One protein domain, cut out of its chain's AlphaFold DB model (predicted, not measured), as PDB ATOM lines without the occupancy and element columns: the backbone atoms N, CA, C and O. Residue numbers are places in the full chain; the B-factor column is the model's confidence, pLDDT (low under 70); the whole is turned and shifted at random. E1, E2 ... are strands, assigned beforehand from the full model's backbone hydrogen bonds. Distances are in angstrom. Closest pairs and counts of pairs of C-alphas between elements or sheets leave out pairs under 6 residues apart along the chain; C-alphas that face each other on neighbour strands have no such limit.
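What this domain is: This is residues 488 to 570 and 638 to 664 of the 664 residues of the protein "S-layer domain-containing protein" of Firmicutes bacterium CAG:460 (UniProt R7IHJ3). What shape is this? It is a small sandwich of two sheets, E3 E5 E6 E9 and E1 E2 E4, the larger one curled, with a long two-stranded ribbon, E7 and E8, as an arm from one end that makes the length. What is it made of? The printed part has 110 residues, no named helix and nine strands, E1 to E9 along the chain, all antiparallel; its class is all strand. It is extended, with a radius of gyration of the C-alphas of 22.1 A and spans of 87 by 23 by 19 A.

How they stand to each other: How is the largest sheet built? E3, residues 510 to 514, E5, 531 to 538, E6, 544 to 553, and E9, 661 to 663, run in that order, twisted. Within hydrogen-bond range are N 512 and O 536, 2.9 A, N 533 and O 549, 2.8 A, in the hairpin E5 and E6, and N 552 and O 662, 2.9 A. What faces it? E1, residues 490 to 494, E2, 498 to 504, and E4, 525 to 527, form the sandwich's other sheet, with N 493 and O 500 2.8 A apart in the hairpin E1 and E2, and N 499 and O 526 2.9 A apart. The closest C-alphas of E1 and E6 are those of Asn 491 and Cys 547, 5.6 A. Where does the ribbon start? E6 runs on into E7, residues 555 to 570, at 37 degrees; E7 pairs with E8, 638 to 649, with N 557 and O 647 3.1 A apart.

Where its parts are: Where do the strands begin and end? C-alpha 490 of E1 is at (125.105, 106.796, 127.928) and C-alpha 663 of E9 at (118.352, 120.931, 121.430). Which are longest? E7 measures 47.2 A, E8 34.3 A and E6 30.4 A.

The domain as a whole: How large is it? The C-alphas farthest apart, Ala 541 and Trp 570, are 87.2 A apart. Is it cut? Residues 571 to 637 are not printed, and C-alphas 570 and 638 are 12.9 A apart; the link E8 to E9 is long. Where is confidence low? Residues 558 to 570 and 638 to 644 have pLDDT under 70.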
ATOM      1  N   PRO A 488     126.354 101.989 134.223       92.69
ATOM      2  CA  PRO A 488     126.823 102.281 132.875       92.69
ATOM      3  C   PRO A 488     126.444 103.703 132.457       92.69
ATOM      4  O   PRO A 488     125.391 104.225 132.813       92.69
ATOM      5  N   THR A 489     127.269 104.336 131.627       92.69
ATOM      6  CA  THR A 489     126.995 105.678 131.083       92.69
ATOM      7  C   THR A 489     126.432 105.622 129.660       92.69
ATOM      8  O   THR A 489     126.720 104.690 128.895       92.69
ATOM      9  N   CYS A 490     125.633 106.627 129.283       92.81
ATOM     10  CA  CYS A 490     125.105 106.796 127.928       92.81
ATOM     11  C   CYS A 490     125.040 108.263 127.497       92.81
ATOM     12  O   CYS A 490     125.068 109.161 128.330       92.81
ATOM     13  N   ASN A 491     124.902 108.487 126.190       92.44
ATOM     14  CA  ASN A 491     124.522 109.759 125.581       92.44
ATOM     15  C   ASN A 491     123.411 109.530 124.551       92.44
ATOM     16  O   ASN A 491     123.303 108.445 123.979       92.44
ATOM     17  N   LEU A 492     122.615 110.562 124.269       93.06
ATOM     18  CA  LEU A 492     121.643 110.554 123.174       93.06
ATOM     19  C   LEU A 492     122.219 111.256 121.941       93.06
ATOM     20  O   LEU A 492     122.959 112.231 122.049       93.06
ATOM     21  N   SER A 493     121.859 110.768 120.758       91.00
ATOM     22  CA  SER A 493     122.180 111.392 119.478       91.00
ATOM     23  C   SER A 493     120.906 111.902 118.821       91.00
ATOM     24  O   SER A 493     119.892 111.204 118.783       91.00
ATOM     25  N   ILE A 494     120.959 113.118 118.285       91.06
ATOM     26  CA  ILE A 494     119.836 113.751 117.594       91.06
ATOM     27  C   ILE A 494     120.159 113.943 116.111       91.06
ATOM     28  O   ILE A 494     121.278 114.279 115.733       91.06
ATOM     29  N   SER A 495     119.162 113.705 115.265       87.50
ATOM     30  CA  SER A 495     119.200 113.930 113.818       87.50
ATOM     31  C   SER A 495     117.962 114.714 113.386       87.50
ATOM     32  O   SER A 495     117.063 114.941 114.193       87.50
ATOM     33  N   SER A 496     117.878 115.096 112.110       81.25
ATOM     34  CA  SER A 496     116.788 115.930 111.585       81.25
ATOM     35  C   SER A 496     115.374 115.372 111.812       81.25
ATOM     36  O   SER A 496     114.430 116.159 111.817       81.25
ATOM     37  N   SER A 497     115.214 114.058 112.023       84.69
ATOM     38  CA  SER A 497     113.905 113.399 112.181       84.69
ATOM     39  C   SER A 497     113.749 112.510 113.424       84.69
ATOM     40  O   SER A 497     112.624 112.138 113.765       84.69
ATOM     41  N   ARG A 498     114.834 112.163 114.130       90.62
ATOM     42  CA  ARG A 498     114.793 111.218 115.263       90.62
ATOM     43  C   ARG A 498     115.850 111.499 116.325       90.62
ATOM     44  O   ARG A 498     116.922 112.024 116.016       90.62
ATOM     45  N   ILE A 499     115.558 111.049 117.541       91.88
ATOM     46  CA  ILE A 499     116.492 110.939 118.666       91.88
ATOM     47  C   ILE A 499     116.748 109.454 118.902       91.88
ATOM     48  O   ILE A 499     115.802 108.678 119.029       91.88
ATOM     49  N   SER A 500     118.008 109.047 118.947       92.06
ATOM     50  CA  SER A 500     118.420 107.660 119.164       92.06
ATOM     51  C   SER A 500     119.472 107.564 120.259       92.06
ATOM     52  O   SER A 500     120.069 108.563 120.659       92.06
ATOM     53  N   MET A 501     119.716 106.347 120.741       91.88
ATOM     54  CA  MET A 501     120.851 106.096 121.625       91.88
ATOM     55  C   MET A 501     122.161 106.410 120.884       91.88
ATOM     56  O   MET A 501     122.337 105.991 119.739       91.88
ATOM     57  N   GLY A 502     123.038 107.179 121.524       87.69
ATOM     58  CA  GLY A 502     124.363 107.543 121.034       87.69
ATOM     59  C   GLY A 502     125.443 106.615 121.586       87.69
ATOM     60  O   GLY A 502     125.274 105.395 121.627       87.69
ATOM     61  N   THR A 503     126.565 107.187 122.031       89.56
ATOM     62  CA  THR A 503     127.632 106.431 122.702       89.56
ATOM     63  C   THR A 503     127.140 105.864 124.028       89.56
ATOM     64  O   THR A 503     126.492 106.565 124.806       89.56
ATOM     65  N   LYS A 504     127.495 104.615 124.312       91.06
ATOM     66  CA  LYS A 504     127.184 103.924 125.564       91.06
ATOM     67  C   LYS A 504     128.410 103.175 126.067       91.06
ATOM     68  O   LYS A 504     129.298 102.863 125.271       91.06
ATOM     69  N   SER A 505     128.441 102.892 127.364       91.19
ATOM     70  CA  SER A 505     129.478 102.044 127.964       91.19
ATOM     71  C   SER A 505     129.462 100.641 127.336       91.19
ATOM     72  O   SER A 505     128.428 100.176 126.846       91.19
ATOM     73  N   SER A 506     130.627  99.994 127.268       88.56
ATOM     74  CA  SER A 506     130.831  98.735 126.528       88.56
ATOM     75  C   SER A 506     130.112  97.525 127.131       88.56
ATOM     76  O   SER A 506     129.892  96.527 126.453       88.56
ATOM     77  N   ASP A 507     129.757  97.617 128.403       87.75
ATOM     78  CA  ASP A 507     129.089  96.630 129.249       87.75
ATOM     79  C   ASP A 507     127.549  96.704 129.196       87.75
ATOM     80  O   ASP A 507     126.863  95.860 129.779       87.75
ATOM     81  N   VAL A 508     126.984  97.672 128.464       90.81
ATOM     82  CA  VAL A 508     125.532  97.838 128.315       90.81
ATOM     83  C   VAL A 508     124.915  96.685 127.523       90.81
ATOM     84  O   VAL A 508     125.154  96.529 126.322       90.81
ATOM     85  N   THR A 509     124.005  95.952 128.163       90.56
ATOM     86  CA  THR A 509     123.277  94.819 127.574       90.56
ATOM     87  C   THR A 509     121.907  95.206 127.024       90.56
ATOM     88  O   THR A 509     121.473  94.652 126.014       90.56
ATOM     89  N   LYS A 510     121.223  96.182 127.638       91.12
ATOM     90  CA  LYS A 510     119.932  96.710 127.163       91.12
ATOM     91  C   LYS A 510     119.959  98.230 127.131       91.12
ATOM     92  O   LYS A 510     120.535  98.873 128.002       91.12
ATOM     93  N   SER A 511     119.324  98.815 126.123       92.19
ATOM     94  CA  SER A 511     119.259 100.267 125.958       92.19
ATOM     95  C   SER A 511     117.948 100.681 125.307       92.19
ATOM     96  O   SER A 511     117.516 100.019 124.366       92.19
ATOM     97  N   GLY A 512     117.359 101.792 125.742       92.56
ATOM     98  CA  GLY A 512     116.185 102.363 125.089       92.56
ATOM     99  C   GLY A 512     116.063 103.870 125.262       92.56
ATOM    100  O   GLY A 512     116.712 104.465 126.120       92.56
ATOM    101  N   VAL A 513     115.241 104.481 124.411       92.25
ATOM    102  CA  VAL A 513     114.963 105.921 124.383       92.25
ATOM    103  C   VAL A 513     113.460 106.145 124.476       92.25
ATOM    104  O   VAL A 513     112.686 105.555 123.716       92.25
ATOM    105  N   ASN A 514     113.026 107.013 125.387       90.50
ATOM    106  CA  ASN A 514     111.619 107.373 125.552       90.50
ATOM    107  C   ASN A 514     111.463 108.790 126.160       90.50
ATOM    108  O   ASN A 514     112.455 109.461 126.431       90.50
ATOM    109  N   LYS A 515     110.226 109.285 126.326       89.62
ATOM    110  CA  LYS A 515     109.927 110.613 126.918       89.62
ATOM    111  C   LYS A 515     109.645 110.582 128.432       89.62
ATOM    112  O   LYS A 515     109.281 111.599 129.012       89.62
ATOM    113  N   SER A 516     109.770 109.420 129.060       86.06
ATOM    114  CA  SER A 516     109.534 109.194 130.483       86.06
ATOM    115  C   SER A 516     110.852 109.066 131.245       86.06
ATOM    116  O   SER A 516     111.826 108.477 130.774       86.06
ATOM    117  N   SER A 517     110.869 109.570 132.475       84.25
ATOM    118  CA  SER A 517     111.938 109.263 133.428       84.25
ATOM    119  C   SER A 517     111.895 107.800 133.889       84.25
ATOM    120  O   SER A 517     112.886 107.304 134.419       84.25
ATOM    121  N   THR A 518     110.790 107.083 133.655       86.38
ATOM    122  CA  THR A 518     110.694 105.643 133.914       86.38
ATOM    123  C   THR A 518     111.465 104.850 132.851       86.38
ATOM    124  O   THR A 518     111.239 105.054 131.652       86.38
ATOM    125  N   PRO A 519     112.332 103.905 133.253       85.44
ATOM    126  CA  PRO A 519     113.106 103.102 132.317       85.44
ATOM    127  C   PRO A 519     112.234 102.306 131.349       85.44
ATOM    128  O   PRO A 519     111.304 101.606 131.749       85.44
ATOM    129  N   SER A 520     112.572 102.374 130.063       84.94
ATOM    130  CA  SER A 520     112.017 101.494 129.035       84.94
ATOM    131  C   SER A 520     113.077 101.189 127.988       84.94
ATOM    132  O   SER A 520     113.758 102.090 127.496       84.94
ATOM    133  N   TYR A 521     113.180  99.906 127.644       88.06
ATOM    134  CA  TYR A 521     114.177  99.352 126.726       88.06
ATOM    135  C   TYR A 521     113.550  98.848 125.417       88.06
ATOM    136  O   TYR A 521     114.167  98.074 124.693       88.06
ATOM    137  N   THR A 522     112.302  99.235 125.133       82.25
ATOM    138  CA  THR A 522     111.516  98.686 124.015       82.25
ATOM    139  C   THR A 522     111.849  99.307 122.662       82.25
ATOM    140  O   THR A 522     111.692  98.648 121.640       82.25
ATOM    141  N   SER A 523     112.306 100.560 122.640       83.06
ATOM    142  CA  SER A 523     112.664 101.271 121.412       83.06
ATOM    143  C   SER A 523     114.039 101.909 121.534       83.06
ATOM    144  O   SER A 523     114.355 102.530 122.547       83.06
ATOM    145  N   THR A 524     114.848 101.803 120.482       81.81
ATOM    146  CA  THR A 524     116.185 102.411 120.393       81.81
ATOM    147  C   THR A 524     116.159 103.839 119.841       81.81
ATOM    148  O   THR A 524     117.192 104.517 119.834       81.81
ATOM    149  N   TYR A 525     114.987 104.308 119.399       88.62
ATOM    150  CA  TYR A 525     114.778 105.660 118.890       88.62
ATOM    151  C   TYR A 525     113.379 106.204 119.210       88.62
ATOM    152  O   TYR A 525     112.442 105.462 119.506       88.62
ATOM    153  N   GLN A 526     113.236 107.522 119.114       90.50
ATOM    154  CA  GLN A 526     111.971 108.248 119.181       90.50
ATOM    155  C   GLN A 526     111.910 109.287 118.064       90.50
ATOM    156  O   GLN A 526     112.930 109.878 117.697       90.50
ATOM    157  N   SER A 527     110.711 109.525 117.533       89.06
ATOM    158  CA  SER A 527     110.477 110.631 116.602       89.06
ATOM    159  C   SER A 527     110.767 111.963 117.287       89.06
ATOM    160  O   SER A 527     110.459 112.147 118.470       89.06
ATOM    161  N   ILE A 528     111.361 112.895 116.541       86.62
ATOM    162  CA  ILE A 528     111.655 114.221 117.075       86.62
ATOM    163  C   ILE A 528     110.366 114.974 117.429       86.62
ATOM    164  O   ILE A 528     109.361 114.910 116.725       86.62
ATOM    165  N   GLY A 529     110.401 115.691 118.545       87.06
ATOM    166  CA  GLY A 529     109.335 116.570 119.006       87.06
ATOM    167  C   GLY A 529     109.813 117.354 120.221       87.06
ATOM    168  O   GLY A 529     110.911 117.111 120.710       87.06
ATOM    169  N   THR A 530     109.003 118.274 120.729       88.06
ATOM    170  CA  THR A 530     109.364 119.044 121.926       88.06
ATOM    171  C   THR A 530     109.277 118.188 123.200       88.06
ATOM    172  O   THR A 530     108.516 117.208 123.267       88.06
ATOM    173  N   GLY A 531     110.087 118.543 124.201       90.31
ATOM    174  CA  GLY A 531     110.180 117.887 125.511       90.31
ATOM    175  C   GLY A 531     111.558 117.286 125.813       90.31
ATOM    176  O   GLY A 531     112.489 117.388 125.013       90.31
ATOM    177  N   THR A 532     111.680 116.652 126.981       92.00
ATOM    178  CA  THR A 532     112.890 115.925 127.397       92.00
ATOM    179  C   THR A 532     112.776 114.453 127.030       92.00
ATOM    180  O   THR A 532     111.763 113.802 127.285       92.00
ATOM    181  N   PHE A 533     113.837 113.931 126.430       93.12
ATOM    182  CA  PHE A 533     113.985 112.528 126.087       93.12
ATOM    183  C   PHE A 533     115.024 111.916 127.011       93.12
ATOM    184  O   PHE A 533     116.060 112.526 127.272       93.12
ATOM    185  N   TYR A 534     114.748 110.708 127.482       93.31
ATOM    186  CA  TYR A 534     115.608 109.954 128.375       93.31
ATOM    187  C   TYR A 534     116.117 108.711 127.653       93.31
ATOM    188  O   TYR A 534     115.342 107.944 127.073       93.31
ATOM    189  N   GLY A 535     117.432 108.532 127.683       93.00
ATOM    190  CA  GLY A 535     118.102 107.289 127.359       93.00
ATOM    191  C   GLY A 535     118.315 106.498 128.637       93.00
ATOM    192  O   GLY A 535     118.886 107.020 129.590       93.00
ATOM    193  N   HIS A 536     117.869 105.248 128.648       93.50
ATOM    194  CA  HIS A 536     118.092 104.321 129.753       93.50
ATOM    195  C   HIS A 536     118.980 103.189 129.270       93.50
ATOM    196  O   HIS A 536     118.718 102.600 128.215       93.50
ATOM    197  N   VAL A 537     120.021 102.884 130.034       93.06
ATOM    198  CA  VAL A 537     120.943 101.779 129.774       93.06
ATOM    199  C   VAL A 537     121.018 100.857 130.980       93.06
ATOM    200  O   VAL A 537     120.865 101.288 132.118       93.06
ATOM    201  N   TYR A 538     121.219  99.577 130.705       91.44
ATOM    202  CA  TYR A 538     121.267  98.515 131.697       91.44
ATOM    203  C   TYR A 538     122.465  97.627 131.383       91.44
ATOM    204  O   TYR A 538     122.594  97.170 130.241       91.44
ATOM    205  N   ASP A 539     123.348  97.411 132.350       93.38
ATOM    206  CA  ASP A 539     124.502  96.526 132.177       93.38
ATOM    207  C   ASP A 539     124.130  95.052 132.426       93.38
ATOM    208  O   ASP A 539     122.957  94.672 132.491       93.38
ATOM    209  N   ARG A 540     125.136  94.181 132.480       89.88
ATOM    210  CA  ARG A 540     124.976  92.742 132.745       89.88
ATOM    211  C   ARG A 540     124.765  92.395 134.223       89.88
ATOM    212  O   ARG A 540     124.259  91.315 134.504       89.88
ATOM    213  N   ALA A 541     125.168  93.269 135.142       91.50
ATOM    214  CA  ALA A 541     125.067  93.083 136.591       91.50
ATOM    215  C   ALA A 541     123.759  93.626 137.177       91.50
ATOM    216  O   ALA A 541     123.385  93.323 138.312       91.50
ATOM    217  N   GLY A 542     123.050  94.403 136.371       89.31
ATOM    218  CA  GLY A 542     121.775  94.998 136.672       89.31
ATOM    219  C   GLY A 542     121.837  96.454 137.114       89.31
ATOM    220  O   GLY A 542     120.827  96.953 137.622       89.31
ATOM    221  N   ASN A 543     122.973  97.141 136.939       92.12
ATOM    222  CA  ASN A 543     123.040  98.577 137.179       92.12
ATOM    223  C   ASN A 543     122.369  99.343 136.043       92.12
ATOM    224  O   ASN A 543     122.413  98.967 134.868       92.12
ATOM    225  N   MET A 544     121.727 100.442 136.423       91.56
ATOM    226  CA  MET A 544     120.962 101.290 135.527       91.56
ATOM    227  C   MET A 544     121.649 102.640 135.383       91.56
ATOM    228  O   MET A 544     121.940 103.300 136.377       91.56
ATOM    229  N   GLY A 545     121.853 103.057 134.140       92.00
ATOM    230  CA  GLY A 545     122.308 104.393 133.788       92.00
ATOM    231  C   GLY A 545     121.236 105.187 133.058       92.00
ATOM    232  O   GLY A 545     120.405 104.622 132.339       92.00
ATOM    233  N   THR A 546     121.283 106.509 133.199       92.94
ATOM    234  CA  THR A 546     120.367 107.419 132.506       92.94
ATOM    235  C   THR A 546     121.119 108.596 131.897       92.94
ATOM    236  O   THR A 546     121.995 109.186 132.520       92.94
ATOM    237  N   CYS A 547     120.725 108.971 130.686       92.44
ATOM    238  CA  CYS A 547     121.130 110.187 129.995       92.44
ATOM    239  C   CYS A 547     119.887 110.907 129.474       92.44
ATOM    240  O   CYS A 547     118.832 110.294 129.314       92.44
ATOM    241  N   ASN A 548     119.972 112.210 129.227       93.50
ATOM    242  CA  ASN A 548     118.838 112.965 128.706       93.50
ATOM    243  C   ASN A 548     119.263 113.998 127.663       93.50
ATOM    244  O   ASN A 548     120.430 114.370 127.584       93.50
ATOM    245  N   LEU A 549     118.299 114.397 126.836       91.88
ATOM    246  CA  LEU A 549     118.431 115.429 125.813       91.88
ATOM    247  C   LEU A 549     117.105 116.181 125.740       91.88
ATOM    248  O   LEU A 549     116.038 115.564 125.664       91.88
ATOM    249  N   SER A 550     117.157 117.508 125.777       91.94
ATOM    250  CA  SER A 550     115.954 118.346 125.762       91.94
ATOM    251  C   SER A 550     115.792 119.044 124.419       91.94
ATOM    252  O   SER A 550     116.734 119.650 123.918       91.94
ATOM    253  N   VAL A 551     114.589 118.981 123.840       91.81
ATOM    254  CA  VAL A 551     114.249 119.616 122.559       91.81
ATOM    255  C   VAL A 551     113.159 120.665 122.755       91.81
ATOM    256  O   VAL A 551     112.111 120.396 123.345       91.81
ATOM    257  N   THR A 552     113.377 121.854 122.200       90.44
ATOM    258  CA  THR A 552     112.413 122.963 122.180       90.44
ATOM    259  C   THR A 552     112.193 123.471 120.754       90.44
ATOM    260  O   THR A 552     112.954 123.137 119.845       90.44
ATOM    261  N   SER A 553     111.138 124.252 120.525       88.88
ATOM    262  CA  SER A 553     110.869 124.876 119.225       88.88
ATOM    263  C   SER A 553     111.813 126.051 118.958       88.88
ATOM    264  O   SER A 553     112.138 126.807 119.874       88.88
ATOM    265  N   THR A 554     112.204 126.258 117.699       86.62
ATOM    266  CA  THR A 554     112.893 127.492 117.278       86.62
ATOM    267  C   THR A 554     111.996 128.714 117.451       86.62
ATOM    268  O   THR A 554     110.801 128.655 117.163       86.62
ATOM    269  N   SER A 555     112.580 129.846 117.832       84.38
ATOM    270  CA  SER A 555     111.922 131.151 117.748       84.38
ATOM    271  C   SER A 555     112.188 131.772 116.375       84.38
ATOM    272  O   SER A 555     113.249 131.552 115.791       84.38
ATOM    273  N   SER A 556     111.235 132.535 115.842       79.81
ATOM    274  CA  SER A 556     111.366 133.211 114.546       79.81
ATOM    275  C   SER A 556     111.233 134.720 114.699       79.81
ATOM    276  O   SER A 556     110.324 135.191 115.381       79.81
ATOM    277  N   SER A 557     112.092 135.473 114.017       74.69
ATOM    278  CA  SER A 557     111.936 136.915 113.812       74.69
ATOM    279  C   SER A 557     111.926 137.211 112.317       74.69
ATOM    280  O   SER A 557     112.812 136.746 111.595       74.69
ATOM    281  N   SER A 558     110.939 137.973 111.856       67.12
ATOM    282  CA  SER A 558     110.817 138.408 110.467       67.12
ATOM    283  C   SER A 558     111.154 139.892 110.345       67.12
ATOM    284  O   SER A 558     110.653 140.721 111.102       67.12
ATOM    285  N   SER A 559     112.011 140.221 109.380       64.62
ATOM    286  CA  SER A 559     112.376 141.604 109.054       64.62
ATOM    287  C   SER A 559     112.087 141.881 107.580       64.62
ATOM    288  O   SER A 559     112.284 141.008 106.730       64.62
ATOM    289  N   SER A 560     111.526 143.057 107.289       66.06
ATOM    290  CA  SER A 560     111.165 143.467 105.933       66.06
ATOM    291  C   SER A 560     112.316 144.210 105.255       66.06
ATOM    292  O   SER A 560     113.008 145.009 105.884       66.06
ATOM    293  N   TYR A 561     112.509 143.969 103.958       69.31
ATOM    294  CA  TYR A 561     113.469 144.696 103.125       69.31
ATOM    295  C   TYR A 561     112.890 144.979 101.729       69.31
ATOM    296  O   TYR A 561     111.926 144.342 101.300       69.31
ATOM    297  N   SER A 562     113.449 145.970 101.029       60.91
ATOM    298  CA  SER A 562     112.995 146.387  99.694       60.91
ATOM    299  C   SER A 562     113.726 145.604  98.600       60.91
ATOM    300  O   SER A 562     114.954 145.568  98.587       60.91
ATOM    301  N   CYS A 563     112.985 144.982  97.684       65.56
ATOM    302  CA  CYS A 563     113.512 144.179  96.577       65.56
ATOM    303  C   CYS A 563     113.034 144.765  95.227       65.56
ATOM    304  O   CYS A 563     111.846 145.073  95.079       65.56
ATOM    305  N   SER A 564     113.944 144.963  94.258       64.69
ATOM    306  CA  SER A 564     113.656 145.609  92.961       64.69
ATOM    307  C   SER A 564     113.362 144.625  91.822       64.69
ATOM    308  O   SER A 564     113.831 143.487  91.839       64.69
ATOM    309  N   TYR A 565     112.584 145.067  90.827       62.75
ATOM    310  CA  TYR A 565     112.353 144.358  89.560       62.75
ATOM    311  C   TYR A 565     112.091 145.335  88.387       62.75
ATOM    312  O   TYR A 565     111.745 146.498  88.609       62.75
ATOM    313  N   ASP A 566     112.284 144.872  87.146       52.78
ATOM    314  CA  ASP A 566     112.164 145.656  85.899       52.78
ATOM    315  C   ASP A 566     110.710 145.680  85.379       52.78
ATOM    316  O   ASP A 566     110.039 144.644  85.368       52.78
ATOM    317  N   CYS A 567     110.206 146.861  84.998       53.22
ATOM    318  CA  CYS A 567     108.786 147.105  84.711       53.22
ATOM    319  C   CYS A 567     108.478 147.747  83.324       53.22
ATOM    320  O   CYS A 567     107.309 148.020  83.056       53.22
ATOM    321  N   GLY A 568     109.449 147.893  82.397       56.44
ATOM    322  CA  GLY A 568     109.214 148.244  80.968       56.44
ATOM    323  C   GLY A 568     109.636 149.663  80.500       56.44
ATOM    324  O   GLY A 568     110.114 150.461  81.300       56.44
ATOM    325  N   TYR A 569     109.472 149.972  79.191       51.81
ATOM    326  CA  TYR A 569     109.966 151.188  78.480       51.81
ATOM    327  C   TYR A 569     108.854 151.964  77.726       51.81
ATOM    328  O   TYR A 569     107.916 151.339  77.235       51.81
ATOM    329  N   TRP A 570     109.002 153.291  77.528       48.41
ATOM    330  CA  TRP A 570     108.092 154.144  76.716       48.41
ATOM    331  C   TRP A 570     108.829 155.179  75.819       48.41
ATOM    332  O   TRP A 570     109.998 155.474  76.058       48.41
ATOM    333  N   THR A 638     112.888 151.165  86.908       55.91
ATOM    334  CA  THR A 638     112.991 150.106  87.943       55.91
ATOM    335  C   THR A 638     111.999 150.350  89.090       55.91
ATOM    336  O   THR A 638     111.951 151.454  89.633       55.91
ATOM    337  N   CYS A 639     111.237 149.322  89.487       62.75
ATOM    338  CA  CYS A 639     110.211 149.362  90.542       62.75
ATOM    339  C   CYS A 639     110.653 148.572  91.806       62.75
ATOM    340  O   CYS A 639     111.473 147.662  91.700       62.75
ATOM    341  N   TYR A 640     110.098 148.866  92.998       63.44
ATOM    342  CA  TYR A 640     110.432 148.204  94.285       63.44
ATOM    343  C   TYR A 640     109.186 147.660  95.021       63.44
ATOM    344  O   TYR A 640     108.144 148.312  95.019       63.44
ATOM    345  N   LYS A 641     109.297 146.499  95.698       68.00
ATOM    346  CA  LYS A 641     108.267 145.935  96.607       68.00
ATOM    347  C   LYS A 641     108.862 145.487  97.954       68.00
ATOM    348  O   LYS A 641     110.065 145.253  98.049       68.00
ATOM    349  N   THR A 642     108.022 145.309  98.976       69.38
ATOM    350  CA  THR A 642     108.443 144.794 100.295       69.38
ATOM    351  C   THR A 642     108.530 143.262 100.292       69.38
ATOM    352  O   THR A 642     107.529 142.582 100.068       69.38
ATOM    353  N   CYS A 643     109.719 142.721 100.560       67.44
ATOM    354  CA  CYS A 643     110.009 141.301 100.783       67.44
ATOM    355  C   CYS A 643     110.215 141.026 102.297       67.44
ATOM    356  O   CYS A 643     110.553 141.942 103.048       67.44
ATOM    357  N   TYR A 644     110.026 139.778 102.756       68.81
ATOM    358  CA  TYR A 644     110.278 139.354 104.147       68.81
ATOM    359  C   TYR A 644     111.306 138.220 104.194       68.81
ATOM    360  O   TYR A 644     111.154 137.233 103.475       68.81
ATOM    361  N   GLU A 645     112.293 138.319 105.086       70.75
ATOM    362  CA  GLU A 645     113.194 137.214 105.436       70.75
ATOM    363  C   GLU A 645     112.875 136.734 106.861       70.75
ATOM    364  O   GLU A 645     112.752 137.546 107.784       70.75
ATOM    365  N   THR A 646     112.672 135.422 107.038       75.25
ATOM    366  CA  THR A 646     112.377 134.816 108.351       75.25
ATOM    367  C   THR A 646     113.609 134.088 108.868       75.25
ATOM    368  O   THR A 646     114.006 133.063 108.312       75.25
ATOM    369  N   THR A 647     114.177 134.578 109.969       77.56
ATOM    370  CA  THR A 647     115.347 133.965 110.606       77.56
ATOM    371  C   THR A 647     114.913 133.173 111.834       77.56
ATOM    372  O   THR A 647     114.291 133.714 112.750       77.56
ATOM    373  N   TYR A 648     115.252 131.881 111.860       84.00
ATOM    374  CA  TYR A 648     114.998 130.987 112.996       84.00
ATOM    375  C   TYR A 648     116.224 130.903 113.907       84.00
ATOM    376  O   TYR A 648     117.312 130.563 113.427       84.00
ATOM    377  N   TYR A 649     116.040 131.135 115.205       85.50
ATOM    378  CA  TYR A 649     117.090 131.103 116.225       85.50
ATOM    379  C   TYR A 649     116.680 130.271 117.452       85.50
ATOM    380  O   TYR A 649     115.516 129.904 117.624       85.50
ATOM    381  N   CYS A 650     117.664 129.951 118.295       87.44
ATOM    382  CA  CYS A 650     117.489 129.157 119.508       87.44
ATOM    383  C   CYS A 650     117.703 129.999 120.762       87.44
ATOM    384  O   CYS A 650     118.462 130.968 120.748       87.44
ATOM    385  N   GLN A 651     117.041 129.612 121.853       84.62
ATOM    386  CA  GLN A 651     117.296 130.194 123.169       84.62
ATOM    387  C   GLN A 651     118.734 129.912 123.624       84.62
ATOM    388  O   GLN A 651     119.353 128.928 123.211       84.62
ATOM    389  N   ASN A 652     119.261 130.775 124.494       82.69
ATOM    390  CA  ASN A 652     120.631 130.659 124.982       82.69
ATOM    391  C   ASN A 652     120.872 129.290 125.652       82.69
ATOM    392  O   ASN A 652     120.077 128.844 126.482       82.69
ATOM    393  N   GLY A 653     121.962 128.617 125.277       82.94
ATOM    394  CA  GLY A 653     122.301 127.265 125.734       82.94
ATOM    395  C   GLY A 653     121.683 126.112 124.930       82.94
ATOM    396  O   GLY A 653     121.942 124.964 125.283       82.94
ATOM    397  N   TYR A 654     120.909 126.387 123.872       88.25
ATOM    398  CA  TYR A 654     120.423 125.382 122.920       88.25
ATOM    399  C   TYR A 654     121.114 125.522 121.558       88.25
ATOM    400  O   TYR A 654     121.260 126.621 121.023       88.25
ATOM    401  N   SER A 655     121.474 124.389 120.962       90.00
ATOM    402  CA  SER A 655     122.010 124.298 119.603       90.00
ATOM    403  C   SER A 655     120.880 124.179 118.578       90.00
ATOM    404  O   SER A 655     119.889 123.480 118.807       90.00
ATOM    405  N   LYS A 656     121.011 124.853 117.429       88.12
ATOM    406  CA  LYS A 656     120.024 124.778 116.340       88.12
ATOM    407  C   LYS A 656     120.155 123.455 115.596       88.12
ATOM    408  O   LYS A 656     121.221 123.160 115.067       88.12
ATOM    409  N   LEU A 657     119.065 122.691 115.521       88.19
ATOM    410  CA  LEU A 657     119.016 121.463 114.725       88.19
ATOM    411  C   LEU A 657     118.512 121.736 113.305       88.19
ATOM    412  O   LEU A 657     119.129 121.326 112.329       88.19
ATOM    413  N   ASN A 658     117.365 122.405 113.190       86.75
ATOM    414  CA  ASN A 658     116.736 122.788 111.925       86.75
ATOM    415  C   ASN A 658     115.851 124.032 112.144       86.75
ATOM    416  O   ASN A 658     115.957 124.694 113.174       86.75
ATOM    417  N   ASN A 659     114.996 124.384 111.180       86.81
ATOM    418  CA  ASN A 659     114.095 125.543 111.285       86.81
ATOM    419  C   ASN A 659     112.869 125.312 112.190       86.81
ATOM    420  O   ASN A 659     112.008 126.178 112.261       86.81
ATOM    421  N   SER A 660     112.762 124.153 112.844       85.19
ATOM    422  CA  SER A 660     111.640 123.802 113.724       85.19
ATOM    423  C   SER A 660     112.080 123.493 115.155       85.19
ATOM    424  O   SER A 660     111.308 123.729 116.083       85.19
ATOM    425  N   TYR A 661     113.305 122.994 115.356       90.50
ATOM    426  CA  TYR A 661     113.772 122.493 116.648       90.50
ATOM    427  C   TYR A 661     115.178 122.974 117.034       90.50
ATOM    428  O   TYR A 661     116.086 123.091 116.206       90.50
ATOM    429  N   CYS A 662     115.354 123.163 118.338       89.31
ATOM    430  CA  CYS A 662     116.606 123.425 119.039       89.31
ATOM    431  C   CYS A 662     116.815 122.349 120.116       89.31
ATOM    432  O   CYS A 662     115.829 121.877 120.684       89.31
ATOM    433  N   TYR A 663     118.057 121.977 120.438       91.75
ATOM    434  CA  TYR A 663     118.352 120.931 121.430       91.75
ATOM    435  C   TYR A 663     119.476 121.296 122.407       91.75
ATOM    436  O   TYR A 663     120.323 122.133 122.092       91.75
ATOM    437  N   LYS A 664     119.468 120.663 123.580       87.38
ATOM    438  CA  LYS A 664     120.494 120.772 124.619       87.38
ATOM    439  C   LYS A 664     120.793 119.408 125.223       87.38
ATOM    440  O   LYS A 664     119.813 118.663 125.480       87.38
TER     441      LYS A 664